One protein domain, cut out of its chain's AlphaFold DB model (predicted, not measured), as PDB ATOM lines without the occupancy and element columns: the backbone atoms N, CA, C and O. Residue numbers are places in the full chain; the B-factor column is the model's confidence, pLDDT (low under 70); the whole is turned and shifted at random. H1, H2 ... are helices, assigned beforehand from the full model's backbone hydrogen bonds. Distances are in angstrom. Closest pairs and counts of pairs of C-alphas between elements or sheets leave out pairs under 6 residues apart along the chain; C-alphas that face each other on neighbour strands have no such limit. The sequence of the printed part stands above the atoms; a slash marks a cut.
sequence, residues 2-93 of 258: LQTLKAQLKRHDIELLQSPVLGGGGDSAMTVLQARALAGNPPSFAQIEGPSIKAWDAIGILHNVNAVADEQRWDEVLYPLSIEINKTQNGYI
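This is residues 2 to 93 of the 258 residues of the protein "Extracellular solute-binding protein" of Vibrio alginolyticus (UniProt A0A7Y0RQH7). Short helices follow one another in an open arc, H2, H3, H6, H5 and H4 in space, with H2 at one end and the small H4 and H5 at the other. H1 is set off from this arc on its open side, at the far end of a long link; residues 8 to 13, of which 8 to 11 belong to H1, stick out free. The printed part has 92 residues with six named helices, H1 to H6 in order, and no named strand; the class is all helix. It is only just compact, close to loose, with a radius of gyration of the C-alphas of 14.5 A and spans of 35 by 34 by 25 A.

The longest helix, H2, residues 27 to 38, touches no helix and is apart from H3, residues 52 to 59. H3 touches H6, residues 80 to 86, at a steep tilt of 46 degrees, the same way; their closest C-alphas, of Ile 53 and Asn 86, are 6.9 A apart. H5, residues 74 to 77, is close to H6 but not clearly touching, the closest C-alphas, of Asp 75 and Ile 83, being 6.9 A apart. H4, residues 66 to 71, is likewise close to H5 but not clearly touching, at 7.7 A between the closest C-alphas, of Ala 69 and Asp 75. H1, residues 2 to 11, is apart from H2 and H3, among others. Each O i to N i+4 pair is within hydrogen-bond range in H1, H2, H3, H4 and H6; H5 is too short for such a pair.

H2 measures 16.8 A from C-alpha 27 at (-133.510, 2.194, 9.109) to C-alpha 38, H1 14.3 A, H3 10.9 A and H6 10.1 A, ending at C-alpha 86 (-136.030, 15.949, -4.894).

The C-alphas farthest apart, of Ala 39 and Glu 76, are 38.1 A apart. The links H1 to H2 and H2 to H3 are long. The printed part has no cut, and no printed residue is under 70 in pLDDT.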
ATOM      1  N   LEU A   2    -119.493  14.686   5.969       82.94
ATOM      2  CA  LEU A   2    -120.115  15.411   7.095       82.94
ATOM      3  C   LEU A   2    -119.187  16.421   7.798       82.94
ATOM      4  O   LEU A   2    -119.621  17.519   8.133       82.94
ATOM      5  N   GLN A   3    -117.905  16.088   7.981       85.06
ATOM      6  CA  GLN A   3    -116.926  17.036   8.537       85.06
ATOM      7  C   GLN A   3    -116.711  18.249   7.625       85.06
ATOM      8  O   GLN A   3    -116.618  19.374   8.107       85.06
ATOM      9  N   THR A   4    -116.702  18.037   6.307       87.69
ATOM     10  CA  THR A   4    -116.631  19.118   5.318       87.69
ATOM     11  C   THR A   4    -117.860  20.017   5.410       87.69
ATOM     12  O   THR A   4    -117.707  21.231   5.485       87.69
ATOM     13  N   LEU A   5    -119.066  19.440   5.481       88.06
ATOM     14  CA  LEU A   5    -120.305  20.202   5.662       88.06
ATOM     15  C   LEU A   5    -120.269  21.020   6.960       88.06
ATOM     16  O   LEU A   5    -120.521  22.220   6.935       88.06
ATOM     17  N   LYS A   6    -119.876  20.400   8.079       89.62
ATOM     18  CA  LYS A   6    -119.723  21.080   9.373       89.62
ATOM     19  C   LYS A   6    -118.743  22.251   9.288       89.62
ATOM     20  O   LYS A   6    -119.023  23.323   9.815       89.62
ATOM     21  N   ALA A   7    -117.609  22.059   8.617       91.25
ATOM     22  CA  ALA A   7    -116.620  23.111   8.419       91.25
ATOM     23  C   ALA A   7    -117.157  24.261   7.555       91.25
ATOM     24  O   ALA A   7    -116.871  25.416   7.859       91.25
ATOM     25  N   GLN A   8    -117.945  23.966   6.516       92.44
ATOM     26  CA  GLN A   8    -118.572  24.989   5.675       92.44
ATOM     27  C   GLN A   8    -119.645  25.768   6.435       92.44
ATOM     28  O   GLN A   8    -119.572  26.989   6.480       92.44
ATOM     29  N   LEU A   9    -120.571  25.089   7.118       92.38
ATOM     30  CA  LEU A   9    -121.601  25.747   7.933       92.38
ATOM     31  C   LEU A   9    -120.978  26.674   8.982       92.38
ATOM     32  O   LEU A   9    -121.381  27.828   9.105       92.38
ATOM     33  N   LYS A  10    -119.907  26.220   9.646       93.62
ATOM     34  CA  LYS A  10    -119.172  27.035  10.617       93.62
ATOM     35  C   LYS A  10    -118.561  28.304  10.002       93.62
ATOM     36  O   LYS A  10    -118.484  29.311  10.691       93.62
ATOM     37  N   ARG A  11    -118.123  28.281   8.737       95.75
ATOM     38  CA  ARG A  11    -117.615  29.483   8.036       95.75
ATOM     39  C   ARG A  11    -118.706  30.510   7.737       95.75
ATOM     40  O   ARG A  11    -118.375  31.660   7.481       95.75
ATOM     41  N   HIS A  12    -119.965  30.088   7.760       94.44
ATOM     42  CA  HIS A  12    -121.140  30.939   7.600       94.44
ATOM     43  C   HIS A  12    -121.836  31.227   8.939       94.44
ATOM     44  O   HIS A  12    -123.005  31.596   8.943       94.44
ATOM     45  N   ASP A  13    -121.144  31.026  10.067       95.56
ATOM     46  CA  ASP A  13    -121.670  31.225  11.424       95.56
ATOM     47  C   ASP A  13    -122.924  30.386  11.746       95.56
ATOM     48  O   ASP A  13    -123.717  30.719  12.626       95.56
ATOM     49  N   ILE A  14    -123.086  29.249  11.058       93.62
ATOM     50  CA  ILE A  14    -124.147  28.273  11.313       93.62
ATOM     51  C   ILE A  14    -123.562  27.118  12.127       93.62
ATOM     52  O   ILE A  14    -122.713  26.355  11.654       93.62
ATOM     53  N   GLU A  15    -124.035  26.957  13.362       90.81
ATOM     54  CA  GLU A  15    -123.658  25.827  14.205       90.81
ATOM     55  C   GLU A  15    -124.487  24.581  13.868       90.81
ATOM     56  O   GLU A  15    -125.718  24.591  13.900       90.81
ATOM     57  N   LEU A  16    -123.802  23.475  13.570       88.06
ATOM     58  CA  LEU A  16    -124.443  22.185  13.334       88.06
ATOM     59  C   LEU A  16    -124.567  21.389  14.639       88.06
ATOM     60  O   LEU A  16    -123.591  20.782  15.093       88.06
ATOM     61  N   LEU A  17    -125.782  21.319  15.186       88.44
ATOM     62  CA  LEU A  17    -126.123  20.411  16.282       88.44
ATOM     63  C   LEU A  17    -126.395  19.007  15.733       88.44
ATOM     64  O   LEU A  17    -127.403  18.753  15.075       88.44
ATOM     65  N   GLN A  18    -125.464  18.088  15.981       85.69
ATOM     66  CA  GLN A  18    -125.529  16.731  15.446       85.69
ATOM     67  C   GLN A  18    -126.368  15.828  16.359       85.69
ATOM     68  O   GLN A  18    -126.137  15.765  17.562       85.69
ATOM     69  N   SER A  19    -127.296  15.078  15.767       87.88
ATOM     70  CA  SER A  19    -128.074  14.026  16.434       87.88
ATOM     71  C   SER A  19    -127.864  12.697  15.697       87.88
ATOM     72  O   SER A  19    -128.792  12.222  15.039       87.88
ATOM     73  N   PRO A  20    -126.643  12.125  15.718       88.88
ATOM     74  CA  PRO A  20    -126.349  10.910  14.967       88.88
ATOM     75  C   PRO A  20    -127.161   9.731  15.511       88.88
ATOM     76  O   PRO A  20    -127.202   9.498  16.718       88.88
ATOM     77  N   VAL A  21    -127.774   8.970  14.607       90.00
ATOM     78  CA  VAL A  21    -128.415   7.688  14.916       90.00
ATOM     79  C   VAL A  21    -127.580   6.602  14.253       90.00
ATOM     80  O   VAL A  21    -127.406   6.612  13.037       90.00
ATOM     81  N   LEU A  22    -127.004   5.709  15.056       86.50
ATOM     82  CA  LEU A  22    -126.132   4.652  14.550       86.50
ATOM     83  C   LEU A  22    -126.955   3.570  13.840       86.50
ATOM     84  O   LEU A  22    -127.923   3.067  14.404       86.50
ATOM     85  N   GLY A  23    -126.529   3.195  12.634       83.06
ATOM     86  CA  GLY A  23    -127.134   2.125  11.838       83.06
ATOM     87  C   GLY A  23    -126.871   2.318  10.345       83.06
ATOM     88  O   GLY A  23    -127.311   3.309   9.766       83.06
ATOM     89  N   GLY A  24    -126.144   1.383   9.721       83.62
ATOM     90  CA  GLY A  24    -125.993   1.349   8.260       83.62
ATOM     91  C   GLY A  24    -127.352   1.209   7.566       83.62
ATOM     92  O   GLY A  24    -128.255   0.592   8.129       83.62
ATOM     93  N   GLY A  25    -127.502   1.807   6.384       82.19
ATOM     94  CA  GLY A  25    -128.752   1.788   5.609       82.19
ATOM     95  C   GLY A  25    -129.861   2.727   6.111       82.19
ATOM     96  O   GLY A  25    -130.845   2.917   5.420       82.19
ATOM     97  N   GLY A  26    -129.726   3.355   7.287       87.88
ATOM     98  CA  GLY A  26    -130.635   4.427   7.718       87.88
ATOM     99  C   GLY A  26    -131.951   3.997   8.389       87.88
ATOM    100  O   GLY A  26    -132.649   4.866   8.912       87.88
ATOM    101  N   ASP A  27    -132.263   2.701   8.494       86.75
ATOM    102  CA  ASP A  27    -133.510   2.194   9.109       86.75
ATOM    103  C   ASP A  27    -133.762   2.741  10.526       86.75
ATOM    104  O   ASP A  27    -134.849   3.229  10.866       86.75
ATOM    105  N   SER A  28    -132.730   2.705  11.375       90.44
ATOM    106  CA  SER A  28    -132.819   3.230  12.740       90.44
ATOM    107  C   SER A  28    -133.020   4.747  12.747       90.44
ATOM    108  O   SER A  28    -133.783   5.265  13.562       90.44
ATOM    109  N   ALA A  29    -132.382   5.465  11.816       93.19
ATOM    110  CA  ALA A  29    -132.536   6.909  11.680       93.19
ATOM    111  C   ALA A  29    -133.962   7.287  11.249       93.19
ATOM    112  O   ALA A  29    -134.534   8.215  11.821       93.19
ATOM    113  N   MET A  30    -134.569   6.538  10.322       91.81
ATOM    114  CA  MET A  30    -135.963   6.736   9.905       91.81
ATOM    115  C   MET A  30    -136.961   6.443  11.019       91.81
ATOM    116  O   MET A  30    -137.877   7.237  11.229       91.81
ATOM    117  N   THR A  31    -136.740   5.387  11.802       92.25
ATOM    118  CA  THR A  31    -137.567   5.093  12.985       92.25
ATOM    119  C   THR A  31    -137.554   6.257  13.985       92.25
ATOM    120  O   THR A  31    -138.603   6.723  14.436       92.25
ATOM    121  N   VAL A  32    -136.363   6.781  14.306       94.00
ATOM    122  CA  VAL A  32    -136.216   7.930  15.212       94.00
ATOM    123  C   VAL A  32    -136.833   9.195  14.611       94.00
ATOM    124  O   VAL A  32    -137.495   9.948  15.327       94.00
ATOM    125  N   LEU A  33    -136.652   9.432  13.308       94.19
ATOM    126  CA  LEU A  33    -137.216  10.591  12.617       94.19
ATOM    127  C   LEU A  33    -138.749  10.586  12.666       94.19
ATOM    128  O   LEU A  33    -139.341  11.608  13.013       94.19
ATOM    129  N   GLN A  34    -139.385   9.443  12.397       92.06
ATOM    130  CA  GLN A  34    -140.838   9.270  12.505       92.06
ATOM    131  C   GLN A  34    -141.341   9.555  13.920       92.06
ATOM    132  O   GLN A  34    -142.261  10.355  14.091       92.06
ATOM    133  N   ALA A  35    -140.706   8.978  14.942       94.12
ATOM    134  CA  ALA A  35    -141.087   9.220  16.332       94.12
ATOM    135  C   ALA A  35    -140.970  10.707  16.715       94.12
ATOM    136  O   ALA A  35    -141.867  11.266  17.346       94.12
ATOM    137  N   ARG A  36    -139.887  11.372  16.293       94.12
ATOM    138  CA  ARG A  36    -139.664  12.805  16.532       94.12
ATOM    139  C   ARG A  36    -140.686  13.689  15.825       94.12
ATOM    140  O   ARG A  36    -141.172  14.638  16.437       94.12
ATOM    141  N   ALA A  37    -141.023  13.378  14.575       92.25
ATOM    142  CA  ALA A  37    -142.036  14.103  13.818       92.25
ATOM    143  C   ALA A  37    -143.421  13.981  14.479       92.25
ATOM    144  O   ALA A  37    -144.078  14.993  14.706       92.25
ATOM    145  N   LEU A  38    -143.820  12.767  14.881       91.94
ATOM    146  CA  LEU A  38    -145.085  12.517  15.588       91.94
ATOM    147  C   LEU A  38    -145.155  13.210  16.954       91.94
ATOM    148  O   LEU A  38    -146.224  13.644  17.372       91.94
ATOM    149  N   ALA A  39    -144.019  13.344  17.638       94.81
ATOM    150  CA  ALA A  39    -143.918  14.065  18.903       94.81
ATOM    151  C   ALA A  39    -143.881  15.600  18.745       94.81
ATOM    152  O   ALA A  39    -143.726  16.305  19.741       94.81
ATOM    153  N   GLY A  40    -143.974  16.133  17.519       92.62
ATOM    154  CA  GLY A  40    -143.893  17.573  17.255       92.62
ATOM    155  C   GLY A  40    -142.500  18.171  17.480       92.62
ATOM    156  O   GLY A  40    -142.380  19.374  17.688       92.62
ATOM    157  N   ASN A  41    -141.446  17.347  17.450       93.81
ATOM    158  CA  ASN A  41    -140.053  17.765  17.636       93.81
ATOM    159  C   ASN A  41    -139.134  17.280  16.487       93.81
ATOM    160  O   ASN A  41    -138.139  16.574  16.737       93.81
ATOM    161  N   PRO A  42    -139.456  17.603  15.216       91.81
ATOM    162  CA  PRO A  42    -138.606  17.244  14.087       91.81
ATOM    163  C   PRO A  42    -137.255  17.986  14.152       91.81
ATOM    164  O   PRO A  42    -137.159  19.063  14.746       91.81
ATOM    165  N   PRO A  43    -136.180  17.428  13.571       93.25
ATOM    166  CA  PRO A  43    -134.940  18.174  13.378       93.25
ATOM    167  C   PRO A  43    -135.116  19.268  12.311       93.25
ATOM    168  O   PRO A  43    -136.030  19.200  11.495       93.25
ATOM    169  N   SER A  44    -134.197  20.240  12.261       91.44
ATOM    170  CA  SER A  44    -134.192  21.271  11.206       91.44
ATOM    171  C   SER A  44    -133.959  20.694   9.806       91.44
ATOM    172  O   SER A  44    -134.475  21.223   8.829       91.44
ATOM    173  N   PHE A  45    -133.182  19.614   9.707       90.88
ATOM    174  CA  PHE A  45    -133.030  18.809   8.499       90.88
ATOM    175  C   PHE A  45    -132.674  17.369   8.878       90.88
ATOM    176  O   PHE A  45    -132.132  17.113   9.957       90.88
ATOM    177  N   ALA A  46    -132.977  16.427   7.989       92.38
ATOM    178  CA  ALA A  46    -132.652  15.014   8.142       92.38
ATOM    179  C   ALA A  46    -132.094  14.463   6.827       92.38
ATOM    180  O   ALA A  46    -132.443  14.945   5.751       92.38
ATOM    181  N   GLN A  47    -131.232  13.452   6.921       91.62
ATOM    182  CA  GLN A  47    -130.818  12.678   5.756       91.62
ATOM    183  C   GLN A  47    -131.943  11.702   5.404       91.62
ATOM    184  O   GLN A  47    -132.346  10.896   6.242       91.62
ATOM    185  N   ILE A  48    -132.462  11.822   4.187       90.44
ATOM    186  CA  ILE A  48    -133.576  11.046   3.645       90.44
ATOM    187  C   ILE A  48    -133.201  10.718   2.197       90.44
ATOM    188  O   ILE A  48    -132.605  11.558   1.523       90.44
ATOM    189  N   GLU A  49    -133.525   9.516   1.730       88.75
ATOM    190  CA  GLU A  49    -133.148   9.040   0.396       88.75
ATOM    191  C   GLU A  49    -134.354   8.561  -0.423       88.75
ATOM    192  O   GLU A  49    -135.392   8.146   0.110       88.75
ATOM    193  N   GLY A  50    -134.203   8.622  -1.746       86.25
ATOM    194  CA  GLY A  50    -135.101   7.982  -2.701       86.25
ATOM    195  C   GLY A  50    -136.590   8.354  -2.558       86.25
ATOM    196  O   GLY A  50    -136.932   9.494  -2.238       86.25
ATOM    197  N   PRO A  51    -137.512   7.399  -2.798       81.81
ATOM    198  CA  PRO A  51    -138.957   7.648  -2.785       81.81
ATOM    199  C   PRO A  51    -139.505   8.175  -1.454       81.81
ATOM    200  O   PRO A  51    -140.556   8.822  -1.434       81.81
ATOM    201  N   SER A  52    -138.803   7.925  -0.343       88.75
ATOM    202  CA  SER A  52    -139.243   8.361   0.984       88.75
ATOM    203  C   SER A  52    -139.327   9.886   1.092       88.75
ATOM    204  O   SER A  52    -140.214  10.397   1.769       88.75
ATOM    205  N   ILE A  53    -138.499  10.615   0.337       91.88
ATOM    206  CA  ILE A  53    -138.518  12.080   0.232       91.88
ATOM    207  C   ILE A  53    -139.921  12.591  -0.143       91.88
ATOM    208  O   ILE A  53    -140.473  13.465   0.528       91.88
ATOM    209  N   LYS A  54    -140.552  11.986  -1.157       91.75
ATOM    210  CA  LYS A  54    -141.904  12.361  -1.604       91.75
ATOM    211  C   LYS A  54    -142.983  11.944  -0.606       91.75
ATOM    212  O   LYS A  54    -143.972  12.653  -0.447       91.75
ATOM    213  N   ALA A  55    -142.798  10.819   0.087       90.81
ATOM    214  CA  ALA A  55    -143.715  10.401   1.147       90.81
ATOM    215  C   ALA A  55    -143.703  11.384   2.333       90.81
ATOM    216  O   ALA A  55    -144.758  11.685   2.886       90.81
ATOM    217  N   TRP A  56    -142.537  11.934   2.684       92.19
ATOM    218  CA  TRP A  56    -142.421  12.978   3.703       92.19
ATOM    219  C   TRP A  56    -143.066  14.301   3.276       92.19
ATOM    220  O   TRP A  56    -143.738  14.934   4.090       92.19
ATOM    221  N   ASP A  57    -142.936  14.689   2.006       92.81
ATOM    222  CA  ASP A  57    -143.653  15.851   1.463       92.81
ATOM    223  C   ASP A  57    -145.177  15.653   1.496       92.81
ATOM    224  O   ASP A  57    -145.911  16.555   1.891       92.81
ATOM    225  N   ALA A  58    -145.663  14.445   1.190       91.62
ATOM    226  CA  ALA A  58    -147.090  14.120   1.240       91.62
ATOM    227  C   ALA A  58    -147.698  14.224   2.654       91.62
ATOM    228  O   ALA A  58    -148.899  14.457   2.786       91.62
ATOM    229  N   ILE A  59    -146.886  14.088   3.712       89.88
ATOM    230  CA  ILE A  59    -147.311  14.342   5.101       89.88
ATOM    231  C   ILE A  59    -147.514  15.852   5.352       89.88
ATOM    232  O   ILE A  59    -148.251  16.233   6.261       89.88
ATOM    233  N   GLY A  60    -146.903  16.722   4.541       89.00
ATOM    234  CA  GLY A  60    -147.100  18.173   4.580       89.00
ATOM    235  C   GLY A  60    -146.277  18.902   5.643       89.00
ATOM    236  O   GLY A  60    -146.615  20.023   6.015       89.00
ATOM    237  N   ILE A  61    -145.214  18.274   6.153       86.25
ATOM    238  CA  ILE A  61    -144.365  18.830   7.225       86.25
ATOM    239  C   ILE A  61    -143.012  19.354   6.727       86.25
ATOM    240  O   ILE A  61    -142.188  19.782   7.535       86.25
ATOM    241  N   LEU A  62    -142.756  19.292   5.418       91.31
ATOM    242  CA  LEU A  62    -141.511  19.767   4.822       91.31
ATOM    243  C   LEU A  62    -141.638  21.222   4.369       91.31
ATOM    244  O   LEU A  62    -142.655  21.643   3.819       91.31
ATOM    245  N   HIS A  63    -140.565  21.982   4.561       91.19
ATOM    246  CA  HIS A  63    -140.407  23.286   3.930       91.19
ATOM    247  C   HIS A  63    -139.750  23.113   2.561       91.19
ATOM    248  O   HIS A  63    -138.767  22.385   2.432       91.19
ATOM    249  N   ASN A  64    -140.268  23.810   1.547       93.50
ATOM    250  CA  ASN A  64    -139.597  23.862   0.252       93.50
ATOM    251  C   ASN A  64    -138.340  24.747   0.314       93.50
ATOM    252  O   ASN A  64    -138.217  25.636   1.157       93.50
ATOM    253  N   VAL A  65    -137.431  24.514  -0.628       95.12
ATOM    254  CA  VAL A  65    -136.183  25.264  -0.831       95.12
ATOM    255  C   VAL A  65    -136.170  25.972  -2.192       95.12
ATOM    256  O   VAL A  65    -135.108  26.238  -2.753       95.12
ATOM    257  N   ASN A  66    -137.355  26.304  -2.721       96.38
ATOM    258  CA  ASN A  66    -137.532  26.831  -4.080       96.38
ATOM    259  C   ASN A  66    -136.723  28.102  -4.340       96.38
ATOM    260  O   ASN A  66    -136.078  28.200  -5.372       96.38
ATOM    261  N   ALA A  67    -136.684  29.036  -3.384       96.69
ATOM    262  CA  ALA A  67    -135.950  30.290  -3.558       96.69
ATOM    263  C   ALA A  67    -134.458  30.060  -3.861       96.69
ATOM    264  O   ALA A  67    -133.906  30.686  -4.762       96.69
ATOM    265  N   VAL A  68    -133.826  29.124  -3.146       95.19
ATOM    266  CA  VAL A  68    -132.422  28.758  -3.376       95.19
ATOM    267  C   VAL A  68    -132.280  27.980  -4.681       95.19
ATOM    268  O   VAL A  68    -131.331  28.209  -5.424       95.19
ATOM    269  N   ALA A  69    -133.218  27.078  -4.977       96.62
ATOM    270  CA  ALA A  69    -133.200  26.307  -6.212       96.62
ATOM    271  C   ALA A  69    -133.294  27.202  -7.459       96.62
ATOM    272  O   ALA A  69    -132.561  26.983  -8.421       96.62
ATOM    273  N   ASP A  70    -134.134  28.236  -7.419       97.06
ATOM    274  CA  ASP A  70    -134.295  29.214  -8.495       97.06
ATOM    275  C   ASP A  70    -133.046  30.099  -8.629       97.06
ATOM    276  O   ASP A  70    -132.500  30.237  -9.725       97.06
ATOM    277  N   GLU A  71    -132.541  30.645  -7.515       97.69
ATOM    278  CA  GLU A  71    -131.324  31.471  -7.490       97.69
ATOM    279  C   GLU A  71    -130.109  30.713  -8.049       97.69
ATOM    280  O   GLU A  71    -129.322  31.259  -8.823       97.69
ATOM    281  N   GLN A  72    -129.978  29.435  -7.688       96.38
ATOM    282  CA  GLN A  72    -128.886  28.559  -8.116       96.38
ATOM    283  C   GLN A  72    -129.199  27.789  -9.411       96.38
ATOM    284  O   GLN A  72    -128.392  26.961  -9.836       96.38
ATOM    285  N   ARG A  73    -130.348  28.055 -10.051       97.19
ATOM    286  CA  ARG A  73    -130.773  27.483 -11.342       97.19
ATOM    287  C   ARG A  73    -130.743  25.952 -11.371       97.19
ATOM    288  O   ARG A  73    -130.267  25.345 -12.329       97.19
ATOM    289  N   TRP A  74    -131.248  25.313 -10.317       96.75
ATOM    290  CA  TRP A  74    -131.198  23.858 -10.127       96.75
ATOM    291  C   TRP A  74    -131.803  23.062 -11.281       96.75
ATOM    292  O   TRP A  74    -131.232  22.044 -11.657       96.75
ATOM    293  N   ASP A  75    -132.883  23.551 -11.895       96.31
ATOM    294  CA  ASP A  75    -133.499  22.895 -13.056       96.31
ATOM    295  C   ASP A  75    -132.554  22.794 -14.273       96.31
ATOM    296  O   ASP A  75    -132.774  21.967 -15.154       96.31
ATOM    297  N   GLU A  76    -131.500  23.612 -14.324       96.81
ATOM    298  CA  GLU A  76    -130.516  23.618 -15.409       96.81
ATOM    299  C   GLU A  76    -129.217  22.884 -15.058       96.81
ATOM    300  O   GLU A  76    -128.563  22.330 -15.942       96.81
ATOM    301  N   VAL A  77    -128.809  22.920 -13.786       95.44
ATOM    302  CA  VAL A  77    -127.494  22.414 -13.354       95.44
ATOM    303  C   VAL A  77    -127.550  21.015 -12.754       95.44
ATOM    304  O   VAL A  77    -126.529  20.325 -12.728       95.44
ATOM    305  N   LEU A  78    -128.711  20.587 -12.253       94.06
ATOM    306  CA  LEU A  78    -128.866  19.260 -11.675       94.06
ATOM    307  C   LEU A  78    -129.146  18.217 -12.752       94.06
ATOM    308  O   LEU A  78    -129.833  18.453 -13.744       94.06
ATOM    309  N   TYR A  79    -128.648  17.009 -12.506       92.31
ATOM    310  CA  TYR A  79    -128.977  15.860 -13.335       92.31
ATOM    311  C   TYR A  79    -130.489  15.552 -13.248       92.31
ATOM    312  O   TYR A  79    -131.033  15.596 -12.140       92.31
ATOM    313  N   PRO A  80    -131.179  15.189 -14.352       93.44
ATOM    314  CA  PRO A  80    -132.637  15.018 -14.361       93.44
ATOM    315  C   PRO A  80    -133.185  14.092 -13.270       93.44
ATOM    316  O   PRO A  80    -134.184  14.419 -12.637       93.44
ATOM    317  N   LEU A  81    -132.494  12.983 -12.981       90.38
ATOM    318  CA  LEU A  81    -132.883  12.061 -11.907       90.38
ATOM    319  C   LEU A  81    -132.852  12.734 -10.523       90.38
ATOM    320  O   LEU A  81    -133.734  12.514  -9.698       90.38
ATOM    321  N   SER A  82    -131.866  13.599 -10.274       92.00
ATOM    322  CA  SER A  82    -131.783  14.361  -9.026       92.00
ATOM    323  C   SER A  82    -132.966  15.316  -8.884       92.00
ATOM    324  O   SER A  82    -133.493  15.473  -7.784       92.00
ATOM    325  N   ILE A  83    -133.398  15.939  -9.982       94.31
ATOM    326  CA  ILE A  83    -134.583  16.803  -9.995       94.31
ATOM    327  C   ILE A  83    -135.827  15.966  -9.697       94.31
ATOM    328  O   ILE A  83    -136.590  16.300  -8.796       94.31
ATOM    329  N   GLU A  84    -136.003  14.849 -10.404       93.00
ATOM    330  CA  GLU A  84    -137.163  13.969 -10.252       93.00
ATOM    331  C   GLU A  84    -137.338  13.468  -8.814       93.00
ATOM    332  O   GLU A  84    -138.464  13.409  -8.319       93.00
ATOM    333  N   ILE A  85    -136.245  13.109  -8.138       92.25
ATOM    334  CA  ILE A  85    -136.276  12.595  -6.765       92.25
ATOM    335  C   ILE A  85    -136.608  13.707  -5.759       92.25
ATOM    336  O   ILE A  85    -137.416  13.489  -4.857       92.25
ATOM    337  N   ASN A  86    -136.009  14.892  -5.914       93.88
ATOM    338  CA  ASN A  86    -136.030  15.949  -4.894       93.88
ATOM    339  C   ASN A  86    -137.118  17.017  -5.113       93.88
ATOM    340  O   ASN A  86    -137.324  17.866  -4.240       93.88
ATOM    341  N   LYS A  87    -137.806  16.994  -6.262       94.56
ATOM    342  CA  LYS A  87    -138.866  17.941  -6.632       94.56
ATOM    343  C   LYS A  87    -140.236  17.257  -6.645       94.56
ATOM    344  O   LYS A  87    -140.410  16.174  -7.207       94.56
ATOM    345  N   THR A  88    -141.228  17.908  -6.050       93.94
ATOM    346  CA  THR A  88    -142.637  17.492  -6.047       93.94
ATOM    347  C   THR A  88    -143.521  18.592  -6.640       93.94
ATOM    348  O   THR A  88    -143.029  19.567  -7.212       93.94
ATOM    349  N   GLN A  89    -144.844  18.462  -6.501       91.06
ATOM    350  CA  GLN A  89    -145.779  19.539  -6.842       91.06
ATOM    351  C   GLN A  89    -145.546  20.807  -5.998       91.06
ATOM    352  O   GLN A  89    -145.849  21.901  -6.463       91.06
ATOM    353  N   ASN A  90    -144.948  20.671  -4.806       91.88
ATOM    354  CA  ASN A  90    -144.567  21.784  -3.930       91.88
ATOM    355  C   ASN A  90    -143.224  22.437  -4.330       91.88
ATOM    356  O   ASN A  90    -142.760  23.376  -3.676       91.88
ATOM    357  N   GLY A  91    -142.601  21.964  -5.415       95.00
ATOM    358  CA  GLY A  91    -141.270  22.366  -5.856       95.00
ATOM    359  C   GLY A  91    -140.170  21.523  -5.212       95.00
ATOM    360  O   GLY A  91    -140.383  20.355  -4.892       95.00
ATOM    361  N   TYR A  92    -138.968  22.074  -5.077       96.31
ATOM    362  CA  TYR A  92    -137.846  21.404  -4.429       96.31
ATOM    363  C   TYR A  92    -138.070  21.330  -2.922       96.31
ATOM    364  O   TYR A  92    -138.187  22.358  -2.258       96.31
ATOM    365  N   ILE A  93    -138.100  20.115  -2.383       95.06
ATOM    366  CA  ILE A  93    -138.362  19.848  -0.958       95.06
ATOM    367  C   ILE A  93    -137.190  19.149  -0.257       95.06
ATOM    368  O   ILE A  93    -137.241  18.882   0.941       95.06
TER     369      ILE A  93